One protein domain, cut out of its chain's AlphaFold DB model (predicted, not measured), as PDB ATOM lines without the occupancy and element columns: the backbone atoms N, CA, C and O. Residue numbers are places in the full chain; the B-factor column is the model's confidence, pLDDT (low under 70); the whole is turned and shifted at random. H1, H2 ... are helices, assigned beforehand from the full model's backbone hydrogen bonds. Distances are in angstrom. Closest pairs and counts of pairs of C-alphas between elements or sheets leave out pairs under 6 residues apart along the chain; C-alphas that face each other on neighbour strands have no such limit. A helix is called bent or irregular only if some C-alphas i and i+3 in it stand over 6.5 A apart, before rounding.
ATOM      1  N   GLU A 354     270.883 258.314 204.146       89.62
ATOM      2  CA  GLU A 354     270.434 259.497 204.901       89.62
ATOM      3  C   GLU A 354     269.224 259.196 205.799       89.62
ATOM      4  O   GLU A 354     269.093 259.801 206.861       89.62
ATOM      5  N   ARG A 355     268.354 258.250 205.404       90.81
ATOM      6  CA  ARG A 355     267.283 257.752 206.283       90.81
ATOM      7  C   ARG A 355     267.850 256.985 207.474       90.81
ATOM      8  O   ARG A 355     267.486 257.312 208.595       90.81
ATOM      9  N   ALA A 356     268.774 256.050 207.248       91.00
ATOM     10  CA  ALA A 356     269.447 255.326 208.329       91.00
ATOM     11  C   ALA A 356     270.225 256.277 209.262       91.00
ATOM     12  O   ALA A 356     270.150 256.144 210.479       91.00
ATOM     13  N   ALA A 357     270.897 257.294 208.710       93.00
ATOM     14  CA  ALA A 357     271.573 258.335 209.485       93.00
ATOM     15  C   ALA A 357     270.615 259.097 210.420       93.00
ATOM     16  O   ALA A 357     270.929 259.296 211.594       93.00
ATOM     17  N   MET A 358     269.432 259.482 209.925       93.56
ATOM     18  CA  MET A 358     268.390 260.091 210.759       93.56
ATOM     19  C   MET A 358     267.840 259.110 211.798       93.56
ATOM     20  O   MET A 358     267.789 259.454 212.973       93.56
ATOM     21  N   GLU A 359     267.505 257.877 211.407       94.88
ATOM     22  CA  GLU A 359     266.985 256.848 212.318       94.88
ATOM     23  C   GLU A 359     267.952 256.567 213.480       94.88
ATOM     24  O   GLU A 359     267.521 256.466 214.629       94.88
ATOM     25  N   ILE A 360     269.265 256.525 213.217       95.38
ATOM     26  CA  ILE A 360     270.307 256.428 214.248       95.38
ATOM     27  C   ILE A 360     270.216 257.601 215.232       95.38
ATOM     28  O   ILE A 360     270.146 257.361 216.436       95.38
ATOM     29  N   ILE A 361     270.203 258.846 214.739       95.94
ATOM     30  CA  ILE A 361     270.208 260.069 215.564       95.94
ATOM     31  C   ILE A 361     268.921 260.215 216.375       95.94
ATOM     32  O   ILE A 361     268.976 260.492 217.573       95.94
ATOM     33  N   ASP A 362     267.768 260.020 215.742       95.62
ATOM     34  CA  ASP A 362     266.466 260.221 216.372       95.62
ATOM     35  C   ASP A 362     266.195 259.120 217.410       95.62
ATOM     36  O   ASP A 362     265.777 259.413 218.531       95.62
ATOM     37  N   SER A 363     266.558 257.864 217.118       96.56
ATOM     38  CA  SER A 363     266.477 256.782 218.112       96.56
ATOM     39  C   SER A 363     267.527 256.891 219.227       96.56
ATOM     40  O   SER A 363     267.273 256.426 220.338       96.56
ATOM     41  N   GLU A 364     268.684 257.520 218.982       97.69
ATOM     42  CA  GLU A 364     269.666 257.826 220.032       97.69
ATOM     43  C   GLU A 364     269.162 258.948 220.947       97.69
ATOM     44  O   GLU A 364     269.307 258.852 222.163       97.69
ATOM     45  N   ARG A 365     268.502 259.974 220.390       97.56
ATOM     46  CA  ARG A 365     267.876 261.060 221.158       97.56
ATOM     47  C   ARG A 365     266.853 260.517 222.151       97.56
ATOM     48  O   ARG A 365     266.977 260.795 223.341       97.56
ATOM     49  N   CYS A 366     265.902 259.710 221.678       96.38
ATOM     50  CA  CYS A 366     264.882 259.105 222.535       96.38
ATOM     51  C   CYS A 366     265.503 258.197 223.609       96.38
ATOM     52  O   CYS A 366     265.109 258.261 224.768       96.38
ATOM     53  N   TYR A 367     266.524 257.408 223.258       97.44
ATOM     54  CA  TYR A 367     267.215 256.533 224.209       97.44
ATOM     55  C   TYR A 367     268.005 257.305 225.284       97.44
ATOM     56  O   TYR A 367     267.930 256.969 226.465       97.44
ATOM     57  N   VAL A 368     268.726 258.368 224.921       97.75
ATOM     58  CA  VAL A 368     269.401 259.243 225.897       97.75
ATOM     59  C   VAL A 368     268.372 259.945 226.789       97.75
ATOM     60  O   VAL A 368     268.591 260.080 227.994       97.75
ATOM     61  N   GLU A 369     267.226 260.347 226.239       96.88
ATOM     62  CA  GLU A 369     266.133 260.927 227.018       96.88
ATOM     63  C   GLU A 369     265.516 259.924 228.008       96.88
ATOM     64  O   GLU A 369     265.435 260.248 229.196       96.88
ATOM     65  N   ASP A 370     265.192 258.700 227.570       95.94
ATOM     66  CA  ASP A 370     264.737 257.585 228.417       95.94
ATOM     67  C   ASP A 370     265.666 257.379 229.624       95.94
ATOM     68  O   ASP A 370     265.222 257.341 230.774       95.94
ATOM     69  N   LEU A 371     266.979 257.271 229.377       97.25
ATOM     70  CA  LEU A 371     267.979 257.109 230.435       97.25
ATOM     71  C   LEU A 371     267.985 258.302 231.396       97.25
ATOM     72  O   LEU A 371     268.069 258.120 232.611       97.25
ATOM     73  N   GLY A 372     267.863 259.521 230.867       96.81
ATOM     74  CA  GLY A 372     267.760 260.735 231.667       96.81
ATOM     75  C   GLY A 372     266.512 260.759 232.556       96.81
ATOM     76  O   GLY A 372     266.604 261.172 233.714       96.81
ATOM     77  N   GLN A 373     265.364 260.294 232.052       95.31
ATOM     78  CA  GLN A 373     264.123 260.160 232.822       95.31
ATOM     79  C   GLN A 373     264.274 259.110 233.938       95.31
ATOM     80  O   GLN A 373     263.934 259.394 235.087       95.31
ATOM     81  N   VAL A 374     264.878 257.949 233.654       95.94
ATOM     82  CA  VAL A 374     265.164 256.903 234.659       95.94
ATOM     83  C   VAL A 374     266.105 257.406 235.758       95.94
ATOM     84  O   VAL A 374     265.842 257.210 236.947       95.94
ATOM     85  N   ILE A 375     267.202 258.065 235.375       96.38
ATOM     86  CA  ILE A 375     268.218 258.549 236.316       96.38
ATOM     87  C   ILE A 375     267.634 259.630 237.229       96.38
ATOM     88  O   ILE A 375     267.738 259.504 238.448       96.38
ATOM     89  N   ARG A 376     266.978 260.651 236.662       95.38
ATOM     90  CA  ARG A 376     266.398 261.749 237.448       95.38
ATOM     91  C   ARG A 376     265.201 261.284 238.276       95.38
ATOM     92  O   ARG A 376     265.146 261.557 239.469       95.38
ATOM     93  N   GLY A 377     264.261 260.580 237.645       92.69
ATOM     94  CA  GLY A 377     262.954 260.249 238.214       92.69
ATOM     95  C   GLY A 377     262.924 259.050 239.161       92.69
ATOM     96  O   GLY A 377     261.997 258.950 239.955       92.69
ATOM     97  N   TYR A 378     263.918 258.156 239.111       94.38
ATOM     98  CA  TYR A 378     264.035 257.048 240.064       94.38
ATOM     99  C   TYR A 378     265.347 257.108 240.853       94.38
ATOM    100  O   TYR A 378     265.316 257.139 242.079       94.38
ATOM    101  N   LEU A 379     266.510 257.114 240.191       94.06
ATOM    102  CA  LEU A 379     267.792 256.924 240.887       94.06
ATOM    103  C   LEU A 379     268.185 258.118 241.776       94.06
ATOM    104  O   LEU A 379     268.613 257.901 242.908       94.06
ATOM    105  N   ASP A 380     268.077 259.355 241.290       93.56
ATOM    106  CA  ASP A 380     268.345 260.555 242.096       93.56
ATOM    107  C   ASP A 380     267.222 260.802 243.115       93.56
ATOM    108  O   ASP A 380     267.486 260.907 244.314       93.56
ATOM    109  N   ASP A 381     265.972 260.775 242.656       91.44
ATOM    110  CA  ASP A 381     264.767 260.990 243.462       91.44
ATOM    111  C   ASP A 381     264.659 260.034 244.675       91.44
ATOM    112  O   ASP A 381     264.408 260.450 245.810       91.44
ATOM    113  N   TRP A 382     264.924 258.736 244.484       93.00
ATOM    114  CA  TRP A 382     264.903 257.753 245.577       93.00
ATOM    115  C   TRP A 382     266.145 257.803 246.468       93.00
ATOM    116  O   TRP A 382     266.060 257.429 247.640       93.00
ATOM    117  N   LYS A 383     267.289 258.257 245.940       91.56
ATOM    118  CA  LYS A 383     268.519 258.463 246.713       91.56
ATOM    119  C   LYS A 383     268.363 259.637 247.675       91.56
ATOM    120  O   LYS A 383     268.728 259.504 248.840       91.56
ATOM    121  N   GLU A 384     267.808 260.757 247.217       90.44
ATOM    122  CA  GLU A 384     267.639 261.955 248.045       90.44
ATOM    123  C   GLU A 384     266.553 261.770 249.112       90.44
ATOM    124  O   GLU A 384     266.769 262.086 250.283       90.44
ATOM    125  N   ARG A 385     265.423 261.145 248.755       87.19
ATOM    126  CA  ARG A 385     264.373 260.776 249.723       87.19
ATOM    127  C   ARG A 385     264.704 259.539 250.573       87.19
ATOM    128  O   ARG A 385     263.910 259.176 251.438       87.19
ATOM    129  N   ALA A 386     265.849 258.892 250.335       88.06
ATOM    130  CA  ALA A 386     266.295 257.659 250.990       88.06
ATOM    131  C   ALA A 386     265.241 256.525 250.988       88.06
ATOM    132  O   ALA A 386     265.086 255.804 251.976       88.06
ATOM    133  N   CYS A 387     264.510 256.365 249.878       86.00
ATOM    134  CA  CYS A 387     263.437 255.371 249.746       86.00
ATOM    135  C   CYS A 387     263.954 253.921 249.702       86.00
ATOM    136  O   CYS A 387     263.214 252.999 250.032       86.00
ATOM    137  N   LEU A 388     265.212 253.721 249.296       88.50
ATOM    138  CA  LEU A 388     265.930 252.442 249.299       88.50
ATOM    139  C   LEU A 388     267.342 252.642 249.871       88.50
ATOM    140  O   LEU A 388     267.837 253.768 249.957       88.50
ATOM    141  N   ARG A 389     268.019 251.549 250.249       90.25
ATOM    142  CA  ARG A 389     269.425 251.608 250.682       90.25
ATOM    143  C   ARG A 389     270.321 251.949 249.489       90.25
ATOM    144  O   ARG A 389     270.019 251.567 248.360       90.25
ATOM    145  N   LEU A 390     271.455 252.605 249.742       90.25
ATOM    146  CA  LEU A 390     272.377 252.990 248.670       90.25
ATOM    147  C   LEU A 390     272.909 251.768 247.904       90.25
ATOM    148  O   LEU A 390     272.909 251.802 246.680       90.25
ATOM    149  N   ASP A 391     273.246 250.671 248.591       93.38
ATOM    150  CA  ASP A 391     273.664 249.417 247.946       93.38
ATOM    151  C   ASP A 391     272.576 248.860 247.010       93.38
ATOM    152  O   ASP A 391     272.878 248.393 245.916       93.38
ATOM    153  N   ASP A 392     271.304 248.932 247.424       93.44
ATOM    154  CA  ASP A 392     270.173 248.430 246.638       93.44
ATOM    155  C   ASP A 392     269.970 249.292 245.380       93.44
ATOM    156  O   ASP A 392     269.754 248.764 244.293       93.44
ATOM    157  N   LEU A 393     270.125 250.618 245.491       94.25
ATOM    158  CA  LEU A 393     270.146 251.519 244.334       94.25
ATOM    159  C   LEU A 393     271.340 251.230 243.409       94.25
ATOM    160  O   LEU A 393     271.176 251.198 242.191       94.25
ATOM    161  N   THR A 394     272.529 250.975 243.962       94.69
ATOM    162  CA  THR A 394     273.724 250.621 243.182       94.69
ATOM    163  C   THR A 394     273.553 249.289 242.448       94.69
ATOM    164  O   THR A 394     273.974 249.186 241.302       94.69
ATOM    165  N   ILE A 395     272.890 248.291 243.040       95.56
ATOM    166  CA  ILE A 395     272.589 247.014 242.373       95.56
ATOM    167  C   ILE A 395     271.482 247.178 241.318       95.56
ATOM    168  O   ILE A 395     271.599 246.622 240.230       95.56
ATOM    169  N   LEU A 396     270.423 247.939 241.616       96.25
ATOM    170  CA  LEU A 396     269.263 248.115 240.733       96.25
ATOM    171  C   LEU A 396     269.580 248.943 239.478       96.25
ATOM    172  O   LEU A 396     269.063 248.652 238.403       96.25
ATOM    173  N   PHE A 397     270.414 249.975 239.611       96.62
ATOM    174  CA  PHE A 397     270.741 250.889 238.513       96.62
ATOM    175  C   PHE A 397     272.144 250.677 237.933       96.62
ATOM    176  O   PHE A 397     272.385 251.086 236.798       96.62
ATOM    177  N   SER A 398     273.053 250.017 238.657       96.19
ATOM    178  CA  SER A 398     274.423 249.739 238.207       96.19
ATOM    179  C   SER A 398     275.115 250.997 237.646       96.19
ATOM    180  O   SER A 398     274.905 252.111 238.138       96.19
ATOM    181  N   ASN A 399     275.922 250.856 236.597       96.69
ATOM    182  CA  ASN A 399     276.605 251.949 235.919       96.69
ATOM    183  C   ASN A 399     275.750 252.665 234.847       96.69
ATOM    184  O   ASN A 399     276.296 253.234 233.901       96.69
ATOM    185  N   ILE A 400     274.415 252.717 234.988       97.06
ATOM    186  CA  ILE A 400     273.529 253.399 234.016       97.06
ATOM    187  C   ILE A 400     273.904 254.875 233.775       97.06
ATOM    188  O   ILE A 400     273.656 255.400 232.693       97.06
ATOM    189  N   ARG A 401     274.554 255.541 234.743       96.75
ATOM    190  CA  ARG A 401     275.079 256.908 234.569       96.75
ATOM    191  C   ARG A 401     276.276 256.982 233.620       96.75
ATOM    192  O   ARG A 401     276.341 257.925 232.845       96.75
ATOM    193  N   GLU A 402     277.181 256.001 233.644       97.50
ATOM    194  CA  GLU A 402     278.302 255.918 232.690       97.50
ATOM    195  C   GLU A 402     277.780 255.683 231.271       97.50
ATOM    196  O   GLU A 402     278.274 256.279 230.316       97.50
ATOM    197  N   ILE A 403     276.735 254.858 231.144       97.81
ATOM    198  CA  ILE A 403     276.005 254.659 229.889       97.81
ATOM    199  C   ILE A 403     275.340 255.968 229.447       97.81
ATOM    200  O   ILE A 403     275.491 256.355 228.292       97.81
ATOM    201  N   TYR A 404     274.648 256.692 230.327       98.19
ATOM    202  CA  TYR A 404     274.027 257.973 229.979       98.19
ATOM    203  C   TYR A 404     275.052 259.037 229.544       98.19
ATOM    204  O   TYR A 404     274.857 259.670 228.510       98.19
ATOM    205  N   GLU A 405     276.170 259.187 230.264       97.69
ATOM    206  CA  GLU A 405     277.268 260.090 229.884       97.69
ATOM    207  C   GLU A 405     277.858 259.703 228.520       97.69
ATOM    208  O   GLU A 405     277.977 260.541 227.625       97.69
ATOM    209  N   PHE A 406     278.184 258.419 228.334       97.50
ATOM    210  CA  PHE A 406     278.736 257.906 227.084       97.50
ATOM    211  C   PHE A 406     277.808 258.167 225.889       97.50
ATOM    212  O   PHE A 406     278.259 258.665 224.857       97.50
ATOM    213  N   ASN A 407     276.520 257.854 226.026       97.00
ATOM    214  CA  ASN A 407     275.563 258.011 224.936       97.00
ATOM    215  C   ASN A 407     275.173 259.481 224.709       97.00
ATOM    216  O   ASN A 407     274.885 259.858 223.579       97.00
ATOM    217  N   GLY A 408     275.268 260.347 225.725       97.50
ATOM    218  CA  GLY A 408     275.203 261.800 225.544       97.50
ATOM    219  C   GLY A 408     276.322 262.321 224.633       97.50
ATOM    220  O   GLY A 408     276.047 263.050 223.680       97.50
ATOM    221  N   ILE A 409     277.564 261.874 224.857       97.31
ATOM    222  CA  ILE A 409     278.711 262.189 223.983       97.31
ATOM    223  C   ILE A 409     278.500 261.599 222.577       97.31
ATOM    224  O   ILE A 409     278.743 262.275 221.578       97.31
ATOM    225  N   LEU A 410     278.018 260.355 222.471       96.56
ATOM    226  CA  LEU A 410     277.700 259.727 221.183       96.56
ATOM    227  C   LEU A 410     276.641 260.538 220.415       96.56
ATOM    228  O   LEU A 410     276.860 260.867 219.251       96.56
ATOM    229  N   LEU A 411     275.544 260.932 221.068       97.44
ATOM    230  CA  LEU A 411     274.472 261.749 220.494       97.44
ATOM    231  C   LEU A 411     274.964 263.128 220.031       97.44
ATOM    232  O   LEU A 411     274.541 263.588 218.970       97.44
ATOM    233  N   GLU A 412     275.863 263.780 220.772       97.19
ATOM    234  CA  GLU A 412     276.481 265.050 220.365       97.19
ATOM    235  C   GLU A 412     277.297 264.882 219.070       97.19
ATOM    236  O   GLU A 412     277.128 265.644 218.111       97.19
ATOM    237  N   ARG A 413     278.140 263.841 219.001       96.19
ATOM    238  CA  ARG A 413     278.974 263.541 217.823       96.19
ATOM    239  C   ARG A 413     278.120 263.143 216.612       96.19
ATOM    240  O   ARG A 413     278.353 263.656 215.521       96.19
ATOM    241  N   LEU A 414     277.092 262.315 216.808       95.44
ATOM    242  CA  LEU A 414     276.134 261.929 215.765       95.44
ATOM    243  C   LEU A 414     275.318 263.133 215.266       95.44
ATOM    244  O   LEU A 414     275.219 263.346 214.062       95.44
ATOM    245  N   THR A 415     274.807 263.980 216.168       95.12
ATOM    246  CA  THR A 415     274.098 265.223 215.796       95.12
ATOM    247  C   THR A 415     275.011 266.169 215.006       95.12
ATOM    248  O   THR A 415     274.557 266.804 214.057       95.12
ATOM    249  N   SER A 416     276.306 266.215 215.339       94.75
ATOM    250  CA  SER A 416     277.320 266.999 214.616       94.75
ATOM    251  C   SER A 416     277.656 266.436 213.225       94.75
ATOM    252  O   SER A 416     277.979 267.204 212.322       94.75
ATOM    253  N   ALA A 417     277.570 265.114 213.030       92.25
ATOM    254  CA  ALA A 417     277.675 264.475 211.714       92.25
ATOM    255  C   ALA A 417     276.402 264.663 210.862       92.25
ATOM    256  O   ALA A 417     276.465 264.695 209.630       92.25
ATOM    257  N   GLY A 418     275.243 264.811 211.507       91.56
ATOM    258  CA  GLY A 418     273.966 265.056 210.848       91.56
ATOM    259  C   GLY A 418     273.597 263.923 209.887       91.56
ATOM    260  O   GLY A 418     273.473 262.771 210.283       91.56
ATOM    261  N   ARG A 419     273.405 264.242 208.604       89.31
ATOM    262  CA  ARG A 419     273.001 263.254 207.586       89.31
ATOM    263  C   ARG A 419     274.169 262.560 206.871       89.31
ATOM    264  O   ARG A 419     273.909 261.773 205.966       89.31
ATOM    265  N   ASP A 420     275.425 262.826 207.242       91.00
ATOM    266  CA  ASP A 420     276.580 262.154 206.634       91.00
ATOM    267  C   ASP A 420     276.817 260.754 207.249       91.00
ATOM    268  O   ASP A 420     277.274 260.661 208.395       91.00
ATOM    269  N   PRO A 421     276.595 259.651 206.503       89.12
ATOM    270  CA  PRO A 421     276.885 258.306 206.994       89.12
ATOM    271  C   PRO A 421     278.386 258.076 207.241       89.12
ATOM    272  O   PRO A 421     278.745 257.241 208.070       89.12
ATOM    273  N   VAL A 422     279.282 258.813 206.569       91.31
ATOM    274  CA  VAL A 422     280.736 258.697 206.770       91.31
ATOM    275  C   VAL A 422     281.148 259.349 208.093       91.31
ATOM    276  O   VAL A 422     281.975 258.797 208.819       91.31
ATOM    277  N   GLY A 423     280.558 260.496 208.432       93.56
ATOM    278  CA  GLY A 423     280.652 261.132 209.742       93.56
ATOM    279  C   GLY A 423     280.157 260.211 210.856       93.56
ATOM    280  O   GLY A 423     280.911 259.936 211.785       93.56
ATOM    281  N   ILE A 424     278.952 259.648 210.714       94.00
ATOM    282  CA  ILE A 424     278.389 258.689 211.681       94.00
ATOM    283  C   ILE A 424     279.317 257.482 211.883       94.00
ATOM    284  O   ILE A 424     279.650 257.149 213.021       94.00
ATOM    285  N   ALA A 425     279.806 256.863 210.803       92.94
ATOM    286  CA  ALA A 425     280.732 255.733 210.896       92.94
ATOM    287  C   ALA A 425     282.031 256.094 211.648       92.94
ATOM    288  O   ALA A 425     282.507 255.302 212.464       92.94
ATOM    289  N   LYS A 426     282.578 257.302 211.442       93.88
ATOM    290  CA  LYS A 426     283.736 257.797 212.209       93.88
ATOM    291  C   LYS A 426     283.421 257.941 213.696       93.88
ATOM    292  O   LYS A 426     284.241 257.511 214.500       93.88
ATOM    293  N   CYS A 427     282.248 258.458 214.071       94.62
ATOM    294  CA  CYS A 427     281.853 258.570 215.479       94.62
ATOM    295  C   CYS A 427     281.888 257.207 216.192       94.62
ATOM    296  O   CYS A 427     282.427 257.110 217.293       94.62
ATOM    297  N   PHE A 428     281.391 256.142 215.551       94.38
ATOM    298  CA  PHE A 428     281.447 254.783 216.104       94.38
ATOM    299  C   PHE A 428     282.873 254.211 216.189       94.38
ATOM    300  O   PHE A 428     283.176 253.495 217.143       94.38
ATOM    301  N   ILE A 429     283.766 254.536 215.244       93.81
ATOM    302  CA  ILE A 429     285.185 254.130 215.297       93.81
ATOM    303  C   ILE A 429     285.914 254.863 216.434       93.81
ATOM    304  O   ILE A 429     286.528 254.216 217.283       93.81
ATOM    305  N   GLU A 430     285.811 256.194 216.490       94.00
ATOM    306  CA  GLU A 430     286.457 257.048 217.501       94.00
ATOM    307  C   GLU A 430     286.032 256.686 218.932       94.00
ATOM    308  O   GLU A 430     286.847 256.697 219.852       94.00
ATOM    309  N   LEU A 431     284.756 256.336 219.121       93.50
ATOM    310  CA  LEU A 431     284.180 255.998 220.423       93.50
ATOM    311  C   LEU A 431     284.217 254.493 220.749       93.50
ATOM    312  O   LEU A 431     283.821 254.107 221.849       93.50
ATOM    313  N   SER A 432     284.720 253.648 219.840       91.50
ATOM    314  CA  SER A 432     284.678 252.175 219.924       91.50
ATOM    315  C   SER A 432     285.129 251.602 221.277       91.50
ATOM    316  O   SER A 432     284.439 250.762 221.855       91.50
ATOM    317  N   GLY A 433     286.235 252.097 221.843       90.06
ATOM    318  CA  GLY A 433     286.746 251.647 223.146       90.06
ATOM    319  C   GLY A 433     285.845 251.984 224.345       90.06
ATOM    320  O   GLY A 433     285.856 251.261 225.346       90.06
ATOM    321  N   ARG A 434     285.024 253.045 224.259       92.62
ATOM    322  CA  ARG A 434     284.122 253.469 225.348       92.62
ATOM    323  C   ARG A 434     282.845 252.628 225.446       92.62
ATOM    324  O   ARG A 434     282.255 252.602 226.519       92.62
ATOM    325  N   PHE A 435     282.473 251.854 224.420       93.94
ATOM    326  CA  PHE A 435     281.340 250.909 224.496       93.94
ATOM    327  C   PHE A 435     281.524 249.803 225.554       93.94
ATOM    328  O   PHE A 435     280.561 249.132 225.920       93.94
ATOM    329  N   SER A 436     282.733 249.639 226.101       94.00
ATOM    330  CA  SER A 436     283.031 248.748 227.230       94.00
ATOM    331  C   SER A 436     282.140 248.966 228.467       94.00
ATOM    332  O   SER A 436     281.901 248.002 229.195       94.00
ATOM    333  N   VAL A 437     281.558 250.162 228.661       95.81
ATOM    334  CA  VAL A 437     280.574 250.437 229.734       95.81
ATOM    335  C   VAL A 437     279.338 249.526 229.678       95.81
ATOM    336  O   VAL A 437     278.784 249.183 230.724       95.81
ATOM    337  N   TYR A 438     278.936 249.076 228.482       95.38
ATOM    338  CA  TYR A 438     277.813 248.150 228.307       95.38
ATOM    339  C   TYR A 438     278.133 246.740 228.827       95.38
ATOM    340  O   TYR A 438     277.234 246.056 229.307       95.38
ATOM    341  N   THR A 439     279.397 246.304 228.800       94.44
ATOM    342  CA  THR A 439     279.810 244.999 229.348       94.44
ATOM    343  C   THR A 439     279.595 244.948 230.862       94.44
ATOM    344  O   THR A 439     279.024 243.986 231.382       94.44
ATOM    345  N   THR A 440     279.990 246.009 231.572       94.44
ATOM    346  CA  THR A 440     279.727 246.176 233.008       94.44
ATOM    347  C   THR A 440     278.226 246.107 233.294       94.44
ATOM    348  O   THR A 440     277.790 245.310 234.125       94.44
ATOM    349  N   TYR A 441     277.414 246.853 232.539       96.44
ATOM    350  CA  TYR A 441     275.967 246.863 232.739       96.44
ATOM    351  C   TYR A 441     275.343 245.485 232.506       96.44
ATOM    352  O   TYR A 441     274.684 244.951 233.398       96.44
ATOM    353  N   CYS A 442     275.617 244.853 231.362       95.06
ATOM    354  CA  CYS A 442     275.065 243.544 231.013       95.06
ATOM    355  C   CYS A 442     275.455 242.432 232.001       95.06
ATOM    356  O   CYS A 442     274.624 241.573 232.282       95.06
ATOM    357  N   THR A 443     276.665 242.450 232.579       94.25
ATOM    358  CA  THR A 443     277.038 241.472 233.627       94.25
ATOM    359  C   THR A 443     276.300 241.709 234.951       94.25
ATOM    360  O   THR A 443     275.996 240.755 235.663       94.25
ATOM    361  N   SER A 444     275.953 242.960 235.270       92.88
ATOM    362  CA  SER A 444     275.193 243.321 236.478       92.88
ATOM    363  C   SER A 444     273.667 243.188 236.343       92.88
ATOM    364  O   SER A 444     272.977 242.973 237.343       92.88
ATOM    365  N   TYR A 445     273.131 243.279 235.123       94.88
ATOM    366  CA  TYR A 445     271.695 243.349 234.833       94.88
ATOM    367  C   TYR A 445     270.844 242.200 235.430       94.88
ATOM    368  O   TYR A 445     269.770 242.486 235.968       94.88
ATOM    369  N   PRO A 446     271.292 240.925 235.464       93.88
ATOM    370  CA  PRO A 446     270.550 239.859 236.149       93.88
ATOM    371  C   PRO A 446     270.327 240.129 237.647       93.88
ATOM    372  O   PRO A 446     269.263 239.813 238.184       93.88
ATOM    373  N   ASN A 447     271.291 240.767 238.319       95.00
ATOM    374  CA  ASN A 447     271.181 241.128 239.734       95.00
ATOM    375  C   ASN A 447     270.194 242.288 239.932       95.00
ATOM    376  O   ASN A 447     269.385 242.244 240.860       95.00
ATOM    377  N   ALA A 448     270.203 243.273 239.026       95.88
ATOM    378  CA  ALA A 448     269.240 244.373 239.016       95.88
ATOM    379  C   ALA A 448     267.791 243.866 238.901       95.88
ATOM    380  O   ALA A 448     266.928 244.282 239.673       95.88
ATOM    381  N   ILE A 449     267.525 242.914 237.999       94.75
ATOM    382  CA  ILE A 449     266.187 242.326 237.817       94.75
ATOM    383  C   ILE A 449     265.787 241.400 238.976       94.75
ATOM    384  O   ILE A 449     264.625 241.408 239.387       94.75
ATOM    385  N   SER A 450     266.728 240.657 239.566       95.88
ATOM    386  CA  SER A 450     266.484 239.867 240.785       95.88
ATOM    387  C   SER A 450     266.073 240.756 241.972       95.88
ATOM    388  O   SER A 450     265.073 240.499 242.655       95.88
ATOM    389  N   LEU A 451     266.780 241.874 242.162       95.50
ATOM    390  CA  LEU A 451     266.438 242.872 243.171       95.50
ATOM    391  C   LEU A 451     265.102 243.562 242.860       95.50
ATOM    392  O   LEU A 451     264.246 243.623 243.738       95.50
ATOM    393  N   LEU A 452     264.866 244.001 241.618       95.19
ATOM    394  CA  LEU A 452     263.588 244.592 241.200       95.19
ATOM    395  C   LEU A 452     262.409 243.645 241.468       95.19
ATOM    396  O   LEU A 452     261.390 244.068 242.005       95.19
ATOM    397  N   THR A 453     262.564 242.353 241.173       93.94
ATOM    398  CA  THR A 453     261.551 241.323 241.460       93.94
ATOM    399  C   THR A 453     261.270 241.216 242.962       93.94
ATOM    400  O   THR A 453     260.116 241.110 243.371       93.94
ATOM    401  N   THR A 454     262.305 241.314 243.799       93.56
ATOM    402  CA  THR A 454     262.172 241.323 245.265       93.56
ATOM    403  C   THR A 454     261.446 242.585 245.760       93.56
ATOM    404  O   THR A 454     260.543 242.498 246.594       93.56
ATOM    405  N   LEU A 455     261.771 243.755 245.198       91.81
ATOM    406  CA  LEU A 455     261.108 245.033 245.491       91.81
ATOM    407  C   LEU A 455     259.637 245.048 245.037       91.81
ATOM    408  O   LEU A 455     258.797 245.661 245.694       91.81
ATOM    409  N   LEU A 456     259.300 244.342 243.958       90.94
ATOM    410  CA  LEU A 456     257.927 244.188 243.471       90.94
ATOM    411  C   LEU A 456     257.075 243.247 244.332       90.94
ATOM    412  O   LEU A 456     255.855 243.402 244.359       90.94
ATOM    413  N   GLN A 457     257.684 242.292 245.039       90.31
ATOM    414  CA  GLN A 457     256.973 241.391 245.957       90.31
ATOM    415  C   GLN A 457     256.646 242.053 247.304       90.31
ATOM    416  O   GLN A 457     255.645 241.709 247.933       90.31
ATOM    417  N   ALA A 458     257.461 243.008 247.757       90.06
ATOM    418  CA  ALA A 458     257.201 243.744 248.989       90.06
ATOM    419  C   ALA A 458     256.209 244.899 248.745       90.06
ATOM    420  O   ALA A 458     256.496 245.844 248.014       90.06
ATOM    421  N   SER A 459     255.039 244.836 249.397       86.75
ATOM    422  CA  SER A 459     253.905 245.751 249.160       86.75
ATOM    423  C   SER A 459     254.265 247.240 249.230       86.75
ATOM    424  O   SER A 459     253.734 248.020 248.445       86.75
ATOM    425  N   HIS A 460     255.166 247.630 250.137       85.19
ATOM    426  CA  HIS A 460     255.630 249.012 250.247       85.19
ATOM    427  C   HIS A 460     256.396 249.458 248.988       85.19
ATOM    428  O   HIS A 460     256.044 250.440 248.338       85.19
ATOM    429  N   THR A 461     257.451 248.728 248.620       88.00
ATOM    430  CA  THR A 461     258.332 249.102 247.504       88.00
ATOM    431  C   THR A 461     257.639 248.937 246.150       88.00
ATOM    432  O   THR A 461     257.948 249.670 245.215       88.00
ATOM    433  N   ASN A 462     256.632 248.062 246.058       90.69
ATOM    434  CA  ASN A 462     255.705 247.996 244.930       90.69
ATOM    435  C   ASN A 462     254.853 249.278 244.797       90.69
ATOM    436  O   ASN A 462     254.728 249.824 243.698       90.69
ATOM    437  N   ALA A 463     254.329 249.810 245.910       89.56
ATOM    438  CA  ALA A 463     253.613 251.087 245.915       89.56
ATOM    439  C   ALA A 463     254.538 252.254 245.525       89.56
ATOM    440  O   ALA A 463     254.164 253.058 244.677       89.56
ATOM    441  N   LEU A 464     255.776 252.296 246.039       90.62
ATOM    442  CA  LEU A 464     256.800 253.269 245.627       90.62
ATOM    443  C   LEU A 464     257.065 253.219 244.110       90.62
ATOM    444  O   LEU A 464     257.033 254.257 243.446       90.62
ATOM    445  N   LEU A 465     257.299 252.022 243.557       91.56
ATOM    446  CA  LEU A 465     257.496 251.786 242.120       91.56
ATOM    447  C   LEU A 465     256.318 252.319 241.295       91.56
ATOM    448  O   LEU A 465     256.520 253.108 240.372       91.56
ATOM    449  N   THR A 466     255.098 251.934 241.671       92.00
ATOM    450  CA  THR A 466     253.855 252.306 240.979       92.00
ATOM    451  C   THR A 466     253.600 253.814 241.041       92.00
ATOM    452  O   THR A 466     253.268 254.435 240.031       92.00
ATOM    453  N   SER A 467     253.799 254.436 242.205       91.38
ATOM    454  CA  SER A 467     253.635 255.879 242.392       91.38
ATOM    455  C   SER A 467     254.689 256.688 241.642       91.38
ATOM    456  O   SER A 467     254.347 257.721 241.071       91.38
ATOM    457  N   THR A 468     255.936 256.209 241.580       92.00
ATOM    458  CA  THR A 468     257.008 256.854 240.803       92.00
ATOM    459  C   THR A 468     256.720 256.753 239.302       92.00
ATOM    460  O   THR A 468     256.753 257.763 238.605       92.00
ATOM    461  N   GLN A 469     256.322 255.573 238.808       93.06
ATOM    462  CA  GLN A 469     255.924 255.384 237.408       93.06
ATOM    463  C   GLN A 469     254.750 256.303 237.019       93.06
ATOM    464  O   GLN A 469     254.797 256.958 235.979       93.06
ATOM    465  N   LYS A 470     253.725 256.409 237.878       92.25
ATOM    466  CA  LYS A 470     252.573 257.299 237.662       92.25
ATOM    467  C   LYS A 470     252.951 258.785 237.702       92.25
ATOM    468  O   LYS A 470     252.415 259.555 236.912       92.25
ATOM    469  N   LEU A 471     253.849 259.188 238.603       90.88
ATOM    470  CA  LEU A 471     254.343 260.567 238.713       90.88
ATOM    471  C   LEU A 471     255.082 261.004 237.441       90.88
ATOM    472  O   LEU A 471     254.848 262.103 236.944       90.88
ATOM    473  N   LEU A 472     255.929 260.130 236.901       91.19
ATOM    474  CA  LEU A 472     256.685 260.376 235.671       91.19
ATOM    475  C   LEU A 472     255.858 260.151 234.393       91.19
ATOM    476  O   LEU A 472     256.351 260.408 233.303       91.19
ATOM    477  N   GLN A 473     254.616 259.667 234.518       92.50
ATOM    478  CA  GLN A 473     253.734 259.282 233.406       92.50
ATOM    479  C   GLN A 473     254.356 258.223 232.470       92.50
ATOM    480  O   GLN A 473     254.061 258.165 231.282       92.50
ATOM    481  N   HIS A 474     255.209 257.351 233.016       91.44
ATOM    482  CA  HIS A 474     255.859 256.279 232.264       91.44
ATOM    483  C   HIS A 474     254.842 255.194 231.864       91.44
ATOM    484  O   HIS A 474     254.335 254.454 232.714       91.44
ATOM    485  N   ASN A 475     254.603 255.039 230.559       88.88
ATOM    486  CA  ASN A 475     253.726 254.000 229.998       88.88
ATOM    487  C   ASN A 475     254.210 252.571 230.315       88.88
ATOM    488  O   ASN A 475     253.410 251.640 230.409       88.88
ATOM    489  N   LEU A 476     255.520 252.397 230.511       91.62
ATOM    490  CA  LEU A 476     256.172 251.107 230.737       91.62
ATOM    491  C   LEU A 476     256.671 250.951 232.188       91.62
ATOM    492  O   LEU A 476     257.046 251.936 232.830       91.62
ATOM    493  N   PRO A 477     256.742 249.718 232.720       92.88
ATOM    494  CA  PRO A 477     257.331 249.469 234.032       92.88
ATOM    495  C   PRO A 477     258.851 249.704 234.038       92.88
ATOM    496  O   PRO A 477     259.527 249.501 233.028       92.88
ATOM    497  N   LEU A 478     259.422 250.036 235.204       94.38
ATOM    498  CA  LEU A 478     260.861 250.331 235.361       94.38
ATOM    499  C   LEU A 478     261.782 249.247 234.762       94.38
ATOM    500  O   LEU A 478     262.794 249.578 234.152       94.38
ATOM    501  N   GLY A 479     261.421 247.965 234.877       93.75
ATOM    502  CA  GLY A 479     262.208 246.863 234.302       93.75
ATOM    503  C   GLY A 479     262.373 246.952 232.780       93.75
ATOM    504  O   GLY A 479     263.448 246.658 232.268       93.75
ATOM    505  N   SER A 480     261.358 247.442 232.058       94.19
ATOM    506  CA  SER A 480     261.440 247.674 230.612       94.19
ATOM    507  C   SER A 480     262.417 248.799 230.264       94.19
ATOM    508  O   SER A 480     263.118 248.701 229.262       94.19
ATOM    509  N   TYR A 481     262.513 249.836 231.101       95.31
ATOM    510  CA  TYR A 481     263.506 250.901 230.934       95.31
ATOM    511  C   TYR A 481     264.931 250.420 231.250       95.31
ATOM    512  O   TYR A 481     265.854 250.727 230.501       95.31
ATOM    513  N   LEU A 482     265.117 249.612 232.303       96.38
ATOM    514  CA  LEU A 482     266.413 248.995 232.628       96.38
ATOM    515  C   LEU A 482     266.884 247.999 231.550       96.38
ATOM    516  O   LEU A 482     268.078 247.748 231.423       96.38
ATOM    517  N   LEU A 483     265.976 247.455 230.735       96.19
ATOM    518  CA  LEU A 483     266.326 246.599 229.597       96.19
ATOM    519  C   LEU A 483     266.822 247.396 228.368       96.19
ATOM    520  O   LEU A 483     267.548 246.836 227.541       96.19
ATOM    521  N   LYS A 484     266.497 248.697 228.248       95.56
ATOM    522  CA  LYS A 484     266.837 249.521 227.066       95.56
ATOM    523  C   LYS A 484     268.337 249.522 226.715       95.56
ATOM    524  O   LYS A 484     268.632 249.363 225.531       95.56
ATOM    525  N   PRO A 485     269.304 249.605 227.655       96.56
ATOM    526  CA  PRO A 485     270.730 249.522 227.314       96.56
ATOM    527  C   PRO A 485     271.151 248.186 226.697       96.56
ATOM    528  O   PRO A 485     271.915 248.165 225.732       96.56
ATOM    529  N   VAL A 486     270.619 247.074 227.218       95.69
ATOM    530  CA  VAL A 486     270.896 245.714 226.720       95.69
ATOM    531  C   VAL A 486     270.350 245.538 225.299       95.69
ATOM    532  O   VAL A 486     270.928 244.822 224.488       95.69
ATOM    533  N   GLN A 487     269.261 246.233 224.966       94.19
ATOM    534  CA  GLN A 487     268.701 246.264 223.615       94.19
ATOM    535  C   GLN A 487     269.469 247.215 222.688       94.19
ATOM    536  O   GLN A 487     269.766 246.840 221.555       94.19
ATOM    537  N   ARG A 488     269.819 248.428 223.143       96.69
ATOM    538  CA  ARG A 488     270.477 249.451 222.312       96.69
ATOM    539  C   ARG A 488     271.823 248.970 221.775       96.69
ATOM    540  O   ARG A 488     272.068 249.110 220.579       96.69
ATOM    541  N   ILE A 489     272.641 248.321 222.610       94.00
ATOM    542  CA  ILE A 489     273.940 247.777 222.182       94.00
ATOM    543  C   ILE A 489     273.809 246.755 221.035       94.00
ATOM    544  O   ILE A 489     274.663 246.711 220.153       94.00
ATOM    545  N   LEU A 490     272.702 246.003 220.988       92.12
ATOM    546  CA  LEU A 490     272.384 245.064 219.906       92.12
ATOM    547  C   LEU A 490     271.776 245.752 218.670       92.12
ATOM    548  O   LEU A 490     271.853 245.213 217.570       92.12
ATOM    549  N   LYS A 491     271.187 246.947 218.804       92.12
ATOM    550  CA  LYS A 491     270.650 247.708 217.663       92.12
ATOM    551  C   LYS A 491     271.733 248.417 216.851       92.12
ATOM    552  O   LYS A 491     271.561 248.537 215.644       92.12
ATOM    553  N   TYR A 492     272.851 248.835 217.456       93.31
ATOM    554  CA  TYR A 492     273.892 249.573 216.726       93.31
ATOM    555  C   TYR A 492     274.459 248.819 215.520       93.31
ATOM    556  O   TYR A 492     274.723 249.449 214.505       93.31
ATOM    557  N   HIS A 493     274.623 247.493 215.585       84.94
ATOM    558  CA  HIS A 493     275.128 246.759 214.422       84.94
ATOM    559  C   HIS A 493     274.078 246.678 213.298       84.94
ATOM    560  O   HIS A 493     274.401 246.957 212.152       84.94
ATOM    561  N   LEU A 494     272.802 246.435 213.633       89.94
ATOM    562  CA  LEU A 494     271.686 246.401 212.673       89.94
ATOM    563  C   LEU A 494     271.422 247.745 211.971       89.94
ATOM    564  O   LEU A 494     270.773 247.762 210.932       89.94
ATOM    565  N   LEU A 495     271.887 248.854 212.552       87.50
ATOM    566  CA  LEU A 495     271.798 250.199 211.978       87.50
ATOM    567  C   LEU A 495     273.042 250.585 211.146       87.50
ATOM    568  O   LEU A 495     273.038 251.634 210.505       87.50
ATOM    569  N   LEU A 496     274.109 249.774 211.175       87.38
ATOM    570  CA  LEU A 496     275.401 250.038 210.520       87.38
ATOM    571  C   LEU A 496     275.803 248.984 209.463       87.38
ATOM    572  O   LEU A 496     276.748 249.241 208.711       87.38
TER     573      LEU A 496
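This is residues 354 to 496 of the 497 residues of the protein "DH domain-containing protein" of Phlebotomus papatasi (UniProt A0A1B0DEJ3). This is an elongated bundle of helices: the long H1 runs along one side, H3 and H7 pack on it, and the arm H5a lies across from H1, packing on H3 and H7. Short H4 sits at one end of the bundle, while H2, the arm H5b and H6 lie toward the other end, with H6 turning off H5b at a corner. The printed part has 143 residues with seven named helices, H1 to H7 in chain order, and no named strand; its class is all helix. It is compact, with a radius of gyration of the C-alphas of 16.4 A, and spans 51 by 28 by 25 A.

H1, residues 354 to 384, touches H2, residues 390 to 397, with residues 379 to 383 alone; the closest C-alphas are those of Leu 379 and Leu 393, 6.8 A apart, in a helical hairpin. H3, residues 400 to 417, touches H1 at a shallow tilt of 29 degrees, opposite ways, closest at the C-alphas of Leu 371 and Tyr 404, 6.1 A. H4, residues 421 to 430, forms a helical hairpin with H3; the C-alphas of Ala 417 and Gly 423 are closest, 4.9 A. H5, residues 432 to 457, was assigned as one helix by its hydrogen bonds but is bent, C-alphas 443 and 446 being 7.1 A apart; its arms H5a, residues 432 to 443, and H5b, residues 446 to 457, stand at a steep tilt of 43 degrees. H5a touches H3, with the C-alphas of Ile 403 and Val 437 closest, 6.2 A, and is apart from H1. H5b touches H2, with the C-alphas of Leu 396 and Ala 448 closest, 4.1 A. H6, residues 459 to 471, touches H5b only at the corner, closest at the C-alphas of Leu 456 and Asn 462, 4.6 A. H7, residues 478 to 494, has a kink of 41 degrees near residue 486; it touches H1, with the C-alphas of Asp 370 and Tyr 481 closest, 7.2 A, and H5a, with those of Cys 442 and Val 486 closest, 6.4 A. H1, H3, H4, H5a and H7 form a bundle, a group of helices packed together. Every O i to N i+4 pair is within hydrogen-bond range in H2, H3, H4, H5b and H6, against 25 of 27 in H1, 7 of 13 in H7 and 3 of 8 in H5a, where 7 of 9 O i to N i+3 pairs are.

H1 begins at C-alpha 354 (270.434, 259.497, 204.901) and measures 43.3 A; H3 measures 25.2 A, H5a 19.0 A, H5b 16.8 A and H6 18.1 A. H7 measures 25.4 A and ends at C-alpha 494 (271.686, 246.401, 212.673). H1 and H7 are irregular, but only just: C-alphas 377 and 380 are 6.7 A apart, and C-alphas 482 and 485 are 6.9 A apart.

The two C-alphas farthest apart, those of Val 422 and Ser 459, are 51.8 A apart. The printed part has no cut; the link from H6 to H7 is short, and the others are tight. The mean pLDDT of the printed part is 93.6, and no printed residue is under 70.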